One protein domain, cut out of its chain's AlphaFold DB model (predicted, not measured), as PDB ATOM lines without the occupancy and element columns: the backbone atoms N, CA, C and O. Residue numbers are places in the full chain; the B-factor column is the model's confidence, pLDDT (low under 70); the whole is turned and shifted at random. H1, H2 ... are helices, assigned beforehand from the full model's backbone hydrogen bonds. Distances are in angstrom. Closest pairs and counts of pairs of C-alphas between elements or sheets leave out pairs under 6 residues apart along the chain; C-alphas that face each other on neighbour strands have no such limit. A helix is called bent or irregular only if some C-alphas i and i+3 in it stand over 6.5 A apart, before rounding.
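What this domain is: This is residues 137 to 214 of the 254 residues of an uncharacterized protein of Fluoribacter bozemanae (UniProt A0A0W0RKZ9). A long helix, H5, runs past H3 and H4 on one side of a small cluster of short helices and sticks out beyond it as an arm with its residues 205 to 214. In the cluster H2 and H4 pack on each other, H3 lies close to both, and H1 makes a corner with the first residues of H2, on the side away from H5. The links between H2 and H3 and between H4 and H5 lie at the end of the domain opposite the free tip of H5. The printed part has 78 residues with five named helices, H1 to H5 in chain order, and no named strand; the class is all helix. The whole is compact, with a radius of gyration of the C-alphas of 12.7 A, and the C-alphas span 36 by 28 by 19 A.

Where its parts are: H5 is residues 193 to 214, 31.7 A from first to last C-alpha, from C-alpha 193 at (138.620, 142.327, 192.471) to C-alpha 214 at (164.951, 159.460, 188.138). H4 is residues 179 to 187, 13.8 A, and H3 is residues 169 to 177, 12.3 A. H2 is residues 146 to 161, 23.8 A, with a kink of 36 degrees near residue 153. H1 is residues 137 to 144, 10.7 A, beginning with C-alpha 137 at (151.948, 128.431, 179.390). Two helices are irregular: in H2 C-alphas 147 and 150 are 7.5 A apart, and in H4 C-alphas 180 and 183 are 7.9 A apart.

How they stand to each other: H5 and H4 are close but not clearly touching; their closest C-alphas, of Ile 185 and Val 199, are 6.9 A apart, and they run opposite ways at a steep tilt of 48 degrees. H5 and H3 are near each other, with 6 pairs of C-alphas within 10 A. H5 is apart from H1 and from H2. H2 is the hub, touching three helices. H2 and H4 touch, with the C-alphas of Val 155 and Leu 186 closest at 5.0 A; they run the same way at 36 degrees, only just a steep tilt. H2 and H3 form a helical hairpin and only just touch, with 3 pairs of C-alphas within 8 A, through residues 152 to 156 of H2 alone; the closest C-alphas are those of Leu 152 and Leu 175, at 7.4 A. H1 and H2 touch only at the corner by their link, and only just, with 3 pairs within 8 A; the C-alphas of Leu 142 and Ala 149 are closest, at 5.9 A. In H1, H3 and H5 every O i to N i+4 pair is within hydrogen-bond range; in H2 7 of 12 are, and in H4 3 of 5.

The domain as a whole: The two C-alphas farthest apart are those of Val 163 and Phe 214, 39.2 A. Without residues 205 to 214, which stand free, the body spans 28 by 22 by 17 A. The printed part has no cut. The links H1 to H2, H3 to H4 and H4 to H5 are tight, and H2 to H3 is short. The mean pLDDT of the printed part is 87.2; residues 210 to 214 are under 70.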
ATOM      1  N   GLU A 137     151.621 127.005 179.509       87.25
ATOM      2  CA  GLU A 137     151.948 128.431 179.390       87.25
ATOM      3  C   GLU A 137     152.314 129.050 180.745       87.25
ATOM      4  O   GLU A 137     153.335 129.725 180.863       87.25
ATOM      5  N   ASN A 138     151.541 128.749 181.791       86.31
ATOM      6  CA  ASN A 138     151.788 129.271 183.134       86.31
ATOM      7  C   ASN A 138     153.040 128.660 183.759       86.31
ATOM      8  O   ASN A 138     153.758 129.345 184.484       86.31
ATOM      9  N   PHE A 139     153.354 127.408 183.430       82.94
ATOM     10  CA  PHE A 139     154.632 126.813 183.803       82.94
ATOM     11  C   PHE A 139     155.819 127.526 183.142       82.94
ATOM     12  O   PHE A 139     156.770 127.905 183.829       82.94
ATOM     13  N   ILE A 140     155.756 127.755 181.827       85.81
ATOM     14  CA  ILE A 140     156.797 128.497 181.104       85.81
ATOM     15  C   ILE A 140     156.957 129.888 181.722       85.81
ATOM     16  O   ILE A 140     158.079 130.300 182.016       85.81
ATOM     17  N   LEU A 141     155.850 130.573 182.004       86.94
ATOM     18  CA  LEU A 141     155.871 131.898 182.609       86.94
ATOM     19  C   LEU A 141     156.509 131.890 184.010       86.94
ATOM     20  O   LEU A 141     157.379 132.715 184.294       86.94
ATOM     21  N   LEU A 142     156.166 130.922 184.868       86.81
ATOM     22  CA  LEU A 142     156.817 130.744 186.173       86.81
ATOM     23  C   LEU A 142     158.322 130.516 186.041       86.81
ATOM     24  O   LEU A 142     159.095 131.082 186.809       86.81
ATOM     25  N   SER A 143     158.746 129.716 185.063       86.31
ATOM     26  CA  SER A 143     160.164 129.430 184.844       86.31
ATOM     27  C   SER A 143     160.956 130.649 184.365       86.31
ATOM     28  O   SER A 143     162.103 130.835 184.765       86.31
ATOM     29  N   GLN A 144     160.336 131.539 183.584       88.69
ATOM     30  CA  GLN A 144     160.942 132.810 183.169       88.69
ATOM     31  C   GLN A 144     161.110 133.776 184.352       88.69
ATOM     32  O   GLN A 144     161.974 134.652 184.338       88.69
ATOM     33  N   HIS A 145     160.309 133.586 185.402       88.94
ATOM     34  CA  HIS A 145     160.329 134.370 186.631       88.94
ATOM     35  C   HIS A 145     160.710 133.528 187.857       88.94
ATOM     36  O   HIS A 145     160.305 133.831 188.980       88.94
ATOM     37  N   ALA A 146     161.558 132.517 187.648       88.44
ATOM     38  CA  ALA A 146     161.958 131.525 188.640       88.44
ATOM     39  C   ALA A 146     162.390 132.065 190.022       88.44
ATOM     40  O   ALA A 146     161.985 131.470 191.025       88.44
ATOM     41  N   PRO A 147     163.123 133.199 190.143       89.06
ATOM     42  CA  PRO A 147     163.473 133.754 191.455       89.06
ATOM     43  C   PRO A 147     162.266 134.084 192.346       89.06
ATOM     44  O   PRO A 147     162.418 134.152 193.566       89.06
ATOM     45  N   TYR A 148     161.096 134.304 191.736       88.81
ATOM     46  CA  TYR A 148     159.849 134.723 192.377       88.81
ATOM     47  C   TYR A 148     158.803 133.601 192.464       88.81
ATOM     48  O   TYR A 148     157.718 133.829 192.998       88.81
ATOM     49  N   ALA A 149     159.095 132.402 191.946       86.81
ATOM     50  CA  ALA A 149     158.128 131.305 191.869       86.81
ATOM     51  C   ALA A 149     157.589 130.893 193.255       86.81
ATOM     52  O   ALA A 149     156.389 130.680 193.423       86.81
ATOM     53  N   ASP A 150     158.454 130.877 194.274       81.62
ATOM     54  CA  ASP A 150     158.085 130.586 195.664       81.62
ATOM     55  C   ASP A 150     157.185 131.663 196.292       81.62
ATOM     56  O   ASP A 150     156.316 131.340 197.100       81.62
ATOM     57  N   LYS A 151     157.364 132.930 195.904       86.69
ATOM     58  CA  LYS A 151     156.546 134.067 196.356       86.69
ATOM     59  C   LYS A 151     155.207 134.165 195.630       86.69
ATOM     60  O   LYS A 151     154.259 134.707 196.192       86.69
ATOM     61  N   LEU A 152     155.103 133.639 194.409       88.19
ATOM     62  CA  LEU A 152     153.846 133.632 193.655       88.19
ATOM     63  C   LEU A 152     152.806 132.710 194.298       88.19
ATOM     64  O   LEU A 152     151.651 133.105 194.438       88.19
ATOM     65  N   ALA A 153     153.211 131.519 194.742       84.12
ATOM     66  CA  ALA A 153     152.311 130.533 195.342       84.12
ATOM     67  C   ALA A 153     151.436 131.076 196.502       84.12
ATOM     68  O   ALA A 153     150.213 130.932 196.427       84.12
ATOM     69  N   PRO A 154     151.975 131.740 197.548       87.50
ATOM     70  CA  PRO A 154     151.151 132.260 198.641       87.50
ATOM     71  C   PRO A 154     150.214 133.396 198.207       87.50
ATOM     72  O   PRO A 154     149.091 133.478 198.704       87.50
ATOM     73  N   VAL A 155     150.624 134.251 197.262       90.50
ATOM     74  CA  VAL A 155     149.740 135.304 196.728       90.50
ATOM     75  C   VAL A 155     148.586 134.681 195.953       90.50
ATOM     76  O   VAL A 155     147.433 135.074 196.109       90.50
ATOM     77  N   LEU A 156     148.876 133.653 195.165       88.75
ATOM     78  CA  LEU A 156     147.868 132.924 194.414       88.75
ATOM     79  C   LEU A 156     146.887 132.167 195.316       88.75
ATOM     80  O   LEU A 156     145.689 132.175 195.046       88.75
ATOM     81  N   LEU A 157     147.359 131.587 196.425       87.38
ATOM     82  CA  LEU A 157     146.484 131.029 197.462       87.38
ATOM     83  C   LEU A 157     145.494 132.067 197.978       87.38
ATOM     84  O   LEU A 157     144.300 131.785 198.070       87.38
ATOM     85  N   LYS A 158     145.978 133.277 198.263       90.00
ATOM     86  CA  LYS A 158     145.135 134.375 198.730       90.00
ATOM     87  C   LYS A 158     144.055 134.736 197.708       90.00
ATOM     88  O   LYS A 158     142.886 134.827 198.067       90.00
ATOM     89  N   LEU A 159     144.422 134.862 196.431       90.94
ATOM     90  CA  LEU A 159     143.460 135.133 195.356       90.94
ATOM     91  C   LEU A 159     142.440 133.996 195.178       90.94
ATOM     92  O   LEU A 159     141.260 134.252 194.947       90.94
ATOM     93  N   CYS A 160     142.867 132.742 195.336       88.62
ATOM     94  CA  CYS A 160     141.992 131.570 195.296       88.62
ATOM     95  C   CYS A 160     141.000 131.524 196.477       88.62
ATOM     96  O   CYS A 160     139.929 130.929 196.357       88.62
ATOM     97  N   GLN A 161     141.349 132.107 197.625       88.38
ATOM     98  CA  GLN A 161     140.503 132.143 198.824       88.38
ATOM     99  C   GLN A 161     139.538 133.338 198.858       88.38
ATOM    100  O   GLN A 161     138.590 133.326 199.644       88.38
ATOM    101  N   ALA A 162     139.756 134.352 198.018       89.31
ATOM    102  CA  ALA A 162     138.867 135.503 197.900       89.31
ATOM    103  C   ALA A 162     137.476 135.114 197.357       89.31
ATOM    104  O   ALA A 162     137.299 134.079 196.706       89.31
ATOM    105  N   VAL A 163     136.471 135.955 197.631       86.31
ATOM    106  CA  VAL A 163     135.078 135.728 197.211       86.31
ATOM    107  C   VAL A 163     134.537 136.976 196.491       86.31
ATOM    108  O   VAL A 163     134.315 137.996 197.140       86.31
ATOM    109  N   PRO A 164     134.267 136.911 195.170       89.19
ATOM    110  CA  PRO A 164     134.485 135.765 194.282       89.19
ATOM    111  C   PRO A 164     135.975 135.427 194.125       89.19
ATOM    112  O   PRO A 164     136.835 136.275 194.347       89.19
ATOM    113  N   ARG A 165     136.258 134.183 193.720       90.81
ATOM    114  CA  ARG A 165     137.620 133.704 193.446       90.81
ATOM    115  C   ARG A 165     138.321 134.599 192.427       90.81
ATOM    116  O   ARG A 165     137.747 134.892 191.378       90.81
ATOM    117  N   LEU A 166     139.560 134.979 192.726       92.56
ATOM    118  CA  LEU A 166     140.369 135.891 191.914       92.56
ATOM    119  C   LEU A 166     141.536 135.188 191.206       92.56
ATOM    120  O   LEU A 166     142.346 135.862 190.578       92.56
ATOM    121  N   ASP A 167     141.642 133.859 191.270       89.31
ATOM    122  CA  ASP A 167     142.652 133.053 190.567       89.31
ATOM    123  C   ASP A 167     142.340 132.909 189.062       89.31
ATOM    124  O   ASP A 167     142.240 131.814 188.507       89.31
ATOM    125  N   THR A 168     142.129 134.044 188.395       91.81
ATOM    126  CA  THR A 168     141.924 134.144 186.948       91.81
ATOM    127  C   THR A 168     143.264 134.231 186.218       91.81
ATOM    128  O   THR A 168     144.278 134.633 186.792       91.81
ATOM    129  N   GLN A 169     143.274 133.890 184.925       91.38
ATOM    130  CA  GLN A 169     144.477 134.020 184.094       91.38
ATOM    131  C   GLN A 169     144.963 135.475 184.008       91.38
ATOM    132  O   GLN A 169     146.163 135.729 184.019       91.38
ATOM    133  N   GLU A 170     144.035 136.432 183.953       93.62
ATOM    134  CA  GLU A 170     144.349 137.861 183.941       93.62
ATOM    135  C   GLU A 170     145.086 138.272 185.217       93.62
ATOM    136  O   GLU A 170     146.195 138.796 185.140       93.62
ATOM    137  N   ASN A 171     144.540 137.926 186.386       94.12
ATOM    138  CA  ASN A 171     145.168 138.259 187.660       94.12
ATOM    139  C   ASN A 171     146.513 137.535 187.839       94.12
ATOM    140  O   ASN A 171     147.453 138.125 188.366       94.12
ATOM    141  N   PHE A 172     146.655 136.293 187.359       92.50
ATOM    142  CA  PHE A 172     147.947 135.595 187.338       92.50
ATOM    143  C   PHE A 172     148.991 136.350 186.498       92.50
ATOM    144  O   PHE A 172     150.097 136.606 186.979       92.50
ATOM    145  N   ASN A 173     148.629 136.778 185.287       92.69
ATOM    146  CA  ASN A 173     149.509 137.574 184.427       92.69
ATOM    147  C   ASN A 173     149.895 138.904 185.095       92.69
ATOM    148  O   ASN A 173     151.061 139.303 185.054       92.69
ATOM    149  N   THR A 174     148.949 139.563 185.771       94.06
ATOM    150  CA  THR A 174     149.209 140.774 186.559       94.06
ATOM    151  C   THR A 174     150.215 140.509 187.680       94.06
ATOM    152  O   THR A 174     151.186 141.249 187.817       94.06
ATOM    153  N   LEU A 175     150.058 139.433 188.457       93.12
ATOM    154  CA  LEU A 175     151.012 139.087 189.519       93.12
ATOM    155  C   LEU A 175     152.427 138.857 188.984       93.12
ATOM    156  O   LEU A 175     153.400 139.281 189.602       93.12
ATOM    157  N   VAL A 176     152.548 138.220 187.822       91.31
ATOM    158  CA  VAL A 176     153.839 138.011 187.159       91.31
ATOM    159  C   VAL A 176     154.452 139.336 186.685       91.31
ATOM    160  O   VAL A 176     155.658 139.571 186.840       91.31
ATOM    161  N   GLN A 177     153.628 140.235 186.147       91.38
ATOM    162  CA  GLN A 177     154.056 141.573 185.745       91.38
ATOM    163  C   GLN A 177     154.597 142.371 186.941       91.38
ATOM    164  O   GLN A 177     155.657 142.987 186.827       91.38
ATOM    165  N   TYR A 178     153.923 142.303 188.094       90.50
ATOM    166  CA  TYR A 178     154.306 142.983 189.338       90.50
ATOM    167  C   TYR A 178     155.039 142.068 190.327       90.50
ATOM    168  O   TYR A 178     154.974 142.279 191.537       90.50
ATOM    169  N   ARG A 179     155.782 141.070 189.829       90.56
ATOM    170  CA  ARG A 179     156.468 140.048 190.648       90.56
ATOM    171  C   ARG A 179     157.401 140.600 191.737       90.56
ATOM    172  O   ARG A 179     157.651 139.940 192.741       90.56
ATOM    173  N   GLU A 180     157.925 141.806 191.545       88.44
ATOM    174  CA  GLU A 180     158.803 142.476 192.514       88.44
ATOM    175  C   GLU A 180     158.041 142.933 193.767       88.44
ATOM    176  O   GLU A 180     158.642 143.039 194.830       88.44
ATOM    177  N   PHE A 181     156.719 143.100 193.655       91.25
ATOM    178  CA  PHE A 181     155.820 143.576 194.707       91.25
ATOM    179  C   PHE A 181     154.949 142.459 195.307       91.25
ATOM    180  O   PHE A 181     153.921 142.718 195.933       91.25
ATOM    181  N   LEU A 182     155.307 141.185 195.095       90.12
ATOM    182  CA  LEU A 182     154.486 140.059 195.563       90.12
ATOM    183  C   LEU A 182     154.311 140.041 197.079       90.12
ATOM    184  O   LEU A 182     153.277 139.585 197.555       90.12
ATOM    185  N   GLN A 183     155.284 140.538 197.842       89.19
ATOM    186  CA  GLN A 183     155.171 140.579 199.298       89.19
ATOM    187  C   GLN A 183     154.153 141.633 199.751       89.19
ATOM    188  O   GLN A 183     153.373 141.394 200.670       89.19
ATOM    189  N   GLU A 184     154.135 142.785 199.095       88.56
ATOM    190  CA  GLU A 184     153.193 143.872 199.320       88.56
ATOM    191  C   GLU A 184     151.780 143.428 198.947       88.56
ATOM    192  O   GLU A 184     150.852 143.604 199.735       88.56
ATOM    193  N   ILE A 185     151.634 142.769 197.794       90.69
ATOM    194  CA  ILE A 185     150.362 142.187 197.354       90.69
ATOM    195  C   ILE A 185     149.904 141.104 198.344       90.69
ATOM    196  O   ILE A 185     148.738 141.083 198.735       90.69
ATOM    197  N   LEU A 186     150.809 140.240 198.820       90.69
ATOM    198  CA  LEU A 186     150.490 139.220 199.825       90.69
ATOM    199  C   LEU A 186     149.968 139.838 201.128       90.69
ATOM    200  O   LEU A 186     149.047 139.297 201.743       90.69
ATOM    201  N   ASN A 187     150.547 140.964 201.545       89.50
ATOM    202  CA  ASN A 187     150.200 141.650 202.786       89.50
ATOM    203  C   ASN A 187     148.927 142.509 202.666       89.50
ATOM    204  O   ASN A 187     148.295 142.790 203.681       89.50
ATOM    205  N   ALA A 188     148.528 142.906 201.457       90.38
ATOM    206  CA  ALA A 188     147.358 143.754 201.227       90.38
ATOM    207  C   ALA A 188     146.035 143.009 201.445       90.38
ATOM    208  O   ALA A 188     145.923 141.840 201.087       90.38
ATOM    209  N   ASP A 189     145.009 143.660 201.989       90.12
ATOM    210  CA  ASP A 189     143.712 143.025 202.264       90.12
ATOM    211  C   ASP A 189     142.861 142.849 200.991       90.12
ATOM    212  O   ASP A 189     141.979 143.641 200.666       90.12
ATOM    213  N   ILE A 190     143.184 141.813 200.216       90.12
ATOM    214  CA  ILE A 190     142.524 141.504 198.946       90.12
ATOM    215  C   ILE A 190     141.313 140.610 199.212       90.12
ATOM    216  O   ILE A 190     141.427 139.386 199.277       90.12
ATOM    217  N   VAL A 191     140.145 141.235 199.355       90.25
ATOM    218  CA  VAL A 191     138.865 140.539 199.586       90.25
ATOM    219  C   VAL A 191     138.039 140.343 198.310       90.25
ATOM    220  O   VAL A 191     137.180 139.466 198.263       90.25
ATOM    221  N   ASN A 192     138.282 141.151 197.272       91.81
ATOM    222  CA  ASN A 192     137.573 141.130 195.990       91.81
ATOM    223  C   ASN A 192     138.426 141.772 194.871       91.81
ATOM    224  O   ASN A 192     139.528 142.261 195.126       91.81
ATOM    225  N   GLN A 193     137.908 141.782 193.636       94.25
ATOM    226  CA  GLN A 193     138.620 142.327 192.471       94.25
ATOM    227  C   GLN A 193     138.939 143.820 192.622       94.25
ATOM    228  O   GLN A 193     140.044 144.230 192.304       94.25
ATOM    229  N   GLN A 194     138.022 144.626 193.168       93.94
ATOM    230  CA  GLN A 194     138.258 146.062 193.349       93.94
ATOM    231  C   GLN A 194     139.448 146.330 194.284       93.94
ATOM    232  O   GLN A 194     140.280 147.182 193.985       93.94
ATOM    233  N   ALA A 195     139.549 145.586 195.390       91.56
ATOM    234  CA  ALA A 195     140.679 145.684 196.309       91.56
ATOM    235  C   ALA A 195     141.994 145.248 195.640       91.56
ATOM    236  O   ALA A 195     143.031 145.874 195.849       91.56
ATOM    237  N   PHE A 196     141.955 144.201 194.808       93.81
ATOM    238  CA  PHE A 196     143.115 143.790 194.016       93.81
ATOM    239  C   PHE A 196     143.545 144.894 193.038       93.81
ATOM    240  O   PHE A 196     144.706 145.300 193.045       93.81
ATOM    241  N   ASP A 197     142.608 145.434 192.261       94.00
ATOM    242  CA  ASP A 197     142.866 146.486 191.279       94.00
ATOM    243  C   ASP A 197     143.432 147.753 191.935       94.00
ATOM    244  O   ASP A 197     144.360 148.359 191.398       94.00
ATOM    245  N   GLU A 198     142.934 148.138 193.113       92.31
ATOM    246  CA  GLU A 198     143.440 149.286 193.876       92.31
ATOM    247  C   GLU A 198     144.902 149.091 194.299       92.31
ATOM    248  O   GLU A 198     145.731 149.989 194.125       92.31
ATOM    249  N   VAL A 199     145.260 147.901 194.793       92.62
ATOM    250  CA  VAL A 199     146.651 147.563 195.137       92.62
ATOM    251  C   VAL A 199     147.551 147.670 193.905       92.62
ATOM    252  O   VAL A 199     148.612 148.296 193.965       92.62
ATOM    253  N   ILE A 200     147.115 147.120 192.769       93.81
ATOM    254  CA  ILE A 200     147.865 147.178 191.511       93.81
ATOM    255  C   ILE A 200     147.988 148.618 190.989       93.81
ATOM    256  O   ILE A 200     149.058 149.016 190.519       93.81
ATOM    257  N   GLN A 201     146.940 149.438 191.102       90.19
ATOM    258  CA  GLN A 201     146.999 150.860 190.752       90.19
ATOM    259  C   GLN A 201     147.992 151.622 191.634       90.19
ATOM    260  O   GLN A 201     148.818 152.368 191.108       90.19
ATOM    261  N   ASN A 202     147.991 151.381 192.945       86.94
ATOM    262  CA  ASN A 202     148.936 152.010 193.864       86.94
ATOM    263  C   ASN A 202     150.393 151.651 193.523       86.94
ATOM    264  O   ASN A 202     151.253 152.535 193.458       86.94
ATOM    265  N   ILE A 203     150.668 150.376 193.221       86.81
ATOM    266  CA  ILE A 203     151.988 149.913 192.758       86.81
ATOM    267  C   ILE A 203     152.385 150.611 191.448       86.81
ATOM    268  O   ILE A 203     153.522 151.070 191.295       86.81
ATOM    269  N   ASN A 204     151.449 150.742 190.507       87.25
ATOM    270  CA  ASN A 204     151.681 151.439 189.245       87.25
ATOM    271  C   ASN A 204     152.055 152.904 189.440       87.25
ATOM    272  O   ASN A 204     153.034 153.369 188.850       87.25
ATOM    273  N   THR A 205     151.308 153.628 190.271       84.50
ATOM    274  CA  THR A 205     151.585 155.036 190.562       84.50
ATOM    275  C   THR A 205     152.963 155.197 191.194       84.50
ATOM    276  O   THR A 205     153.741 156.026 190.727       84.50
ATOM    277  N   LEU A 206     153.319 154.357 192.173       78.88
ATOM    278  CA  LEU A 206     154.649 154.369 192.791       78.88
ATOM    279  C   LEU A 206     155.762 154.140 191.762       78.88
ATOM    280  O   LEU A 206     156.735 154.896 191.717       78.88
ATOM    281  N   THR A 207     155.591 153.147 190.890       80.25
ATOM    282  CA  THR A 207     156.573 152.806 189.852       80.25
ATOM    283  C   THR A 207     156.752 153.952 188.850       80.25
ATOM    284  O   THR A 207     157.874 154.275 188.452       80.25
ATOM    285  N   GLN A 208     155.661 154.607 188.446       77.31
ATOM    286  CA  GLN A 208     155.703 155.755 187.534       77.31
ATOM    287  C   GLN A 208     156.335 156.989 188.187       77.31
ATOM    288  O   GLN A 208     157.202 157.625 187.587       77.31
ATOM    289  N   SER A 209     155.965 157.310 189.429       73.75
ATOM    290  CA  SER A 209     156.547 158.438 190.164       73.75
ATOM    291  C   SER A 209     158.054 158.279 190.363       73.75
ATOM    292  O   SER A 209     158.792 159.253 190.214       73.75
ATOM    293  N   GLN A 210     158.532 157.060 190.629       68.06
ATOM    294  CA  GLN A 210     159.966 156.777 190.707       68.06
ATOM    295  C   GLN A 210     160.661 156.999 189.360       68.06
ATOM    296  O   GLN A 210     161.667 157.706 189.313       68.06
ATOM    297  N   LYS A 211     160.105 156.481 188.256       66.81
ATOM    298  CA  LYS A 211     160.659 156.699 186.906       66.81
ATOM    299  C   LYS A 211     160.808 158.186 186.581       66.81
ATOM    300  O   LYS A 211     161.878 158.602 186.148       66.81
ATOM    301  N   VAL A 212     159.778 158.991 186.851       63.88
ATOM    302  CA  VAL A 212     159.811 160.447 186.625       63.88
ATOM    303  C   VAL A 212     160.875 161.124 187.495       63.88
ATOM    304  O   VAL A 212     161.657 161.927 186.988       63.88
ATOM    305  N   ALA A 213     160.961 160.775 188.781       55.34
ATOM    306  CA  ALA A 213     161.960 161.342 189.688       55.34
ATOM    307  C   ALA A 213     163.403 161.047 189.234       55.34
ATOM    308  O   ALA A 213     164.255 161.937 189.295       55.34
ATOM    309  N   PHE A 214     163.661 159.836 188.724       51.34
ATOM    310  CA  PHE A 214     164.951 159.460 188.138       51.34
ATOM    311  C   PHE A 214     165.238 160.205 186.826       51.34
ATOM    312  O   PHE A 214     166.340 160.718 186.645       51.34
TER     313      PHE A 214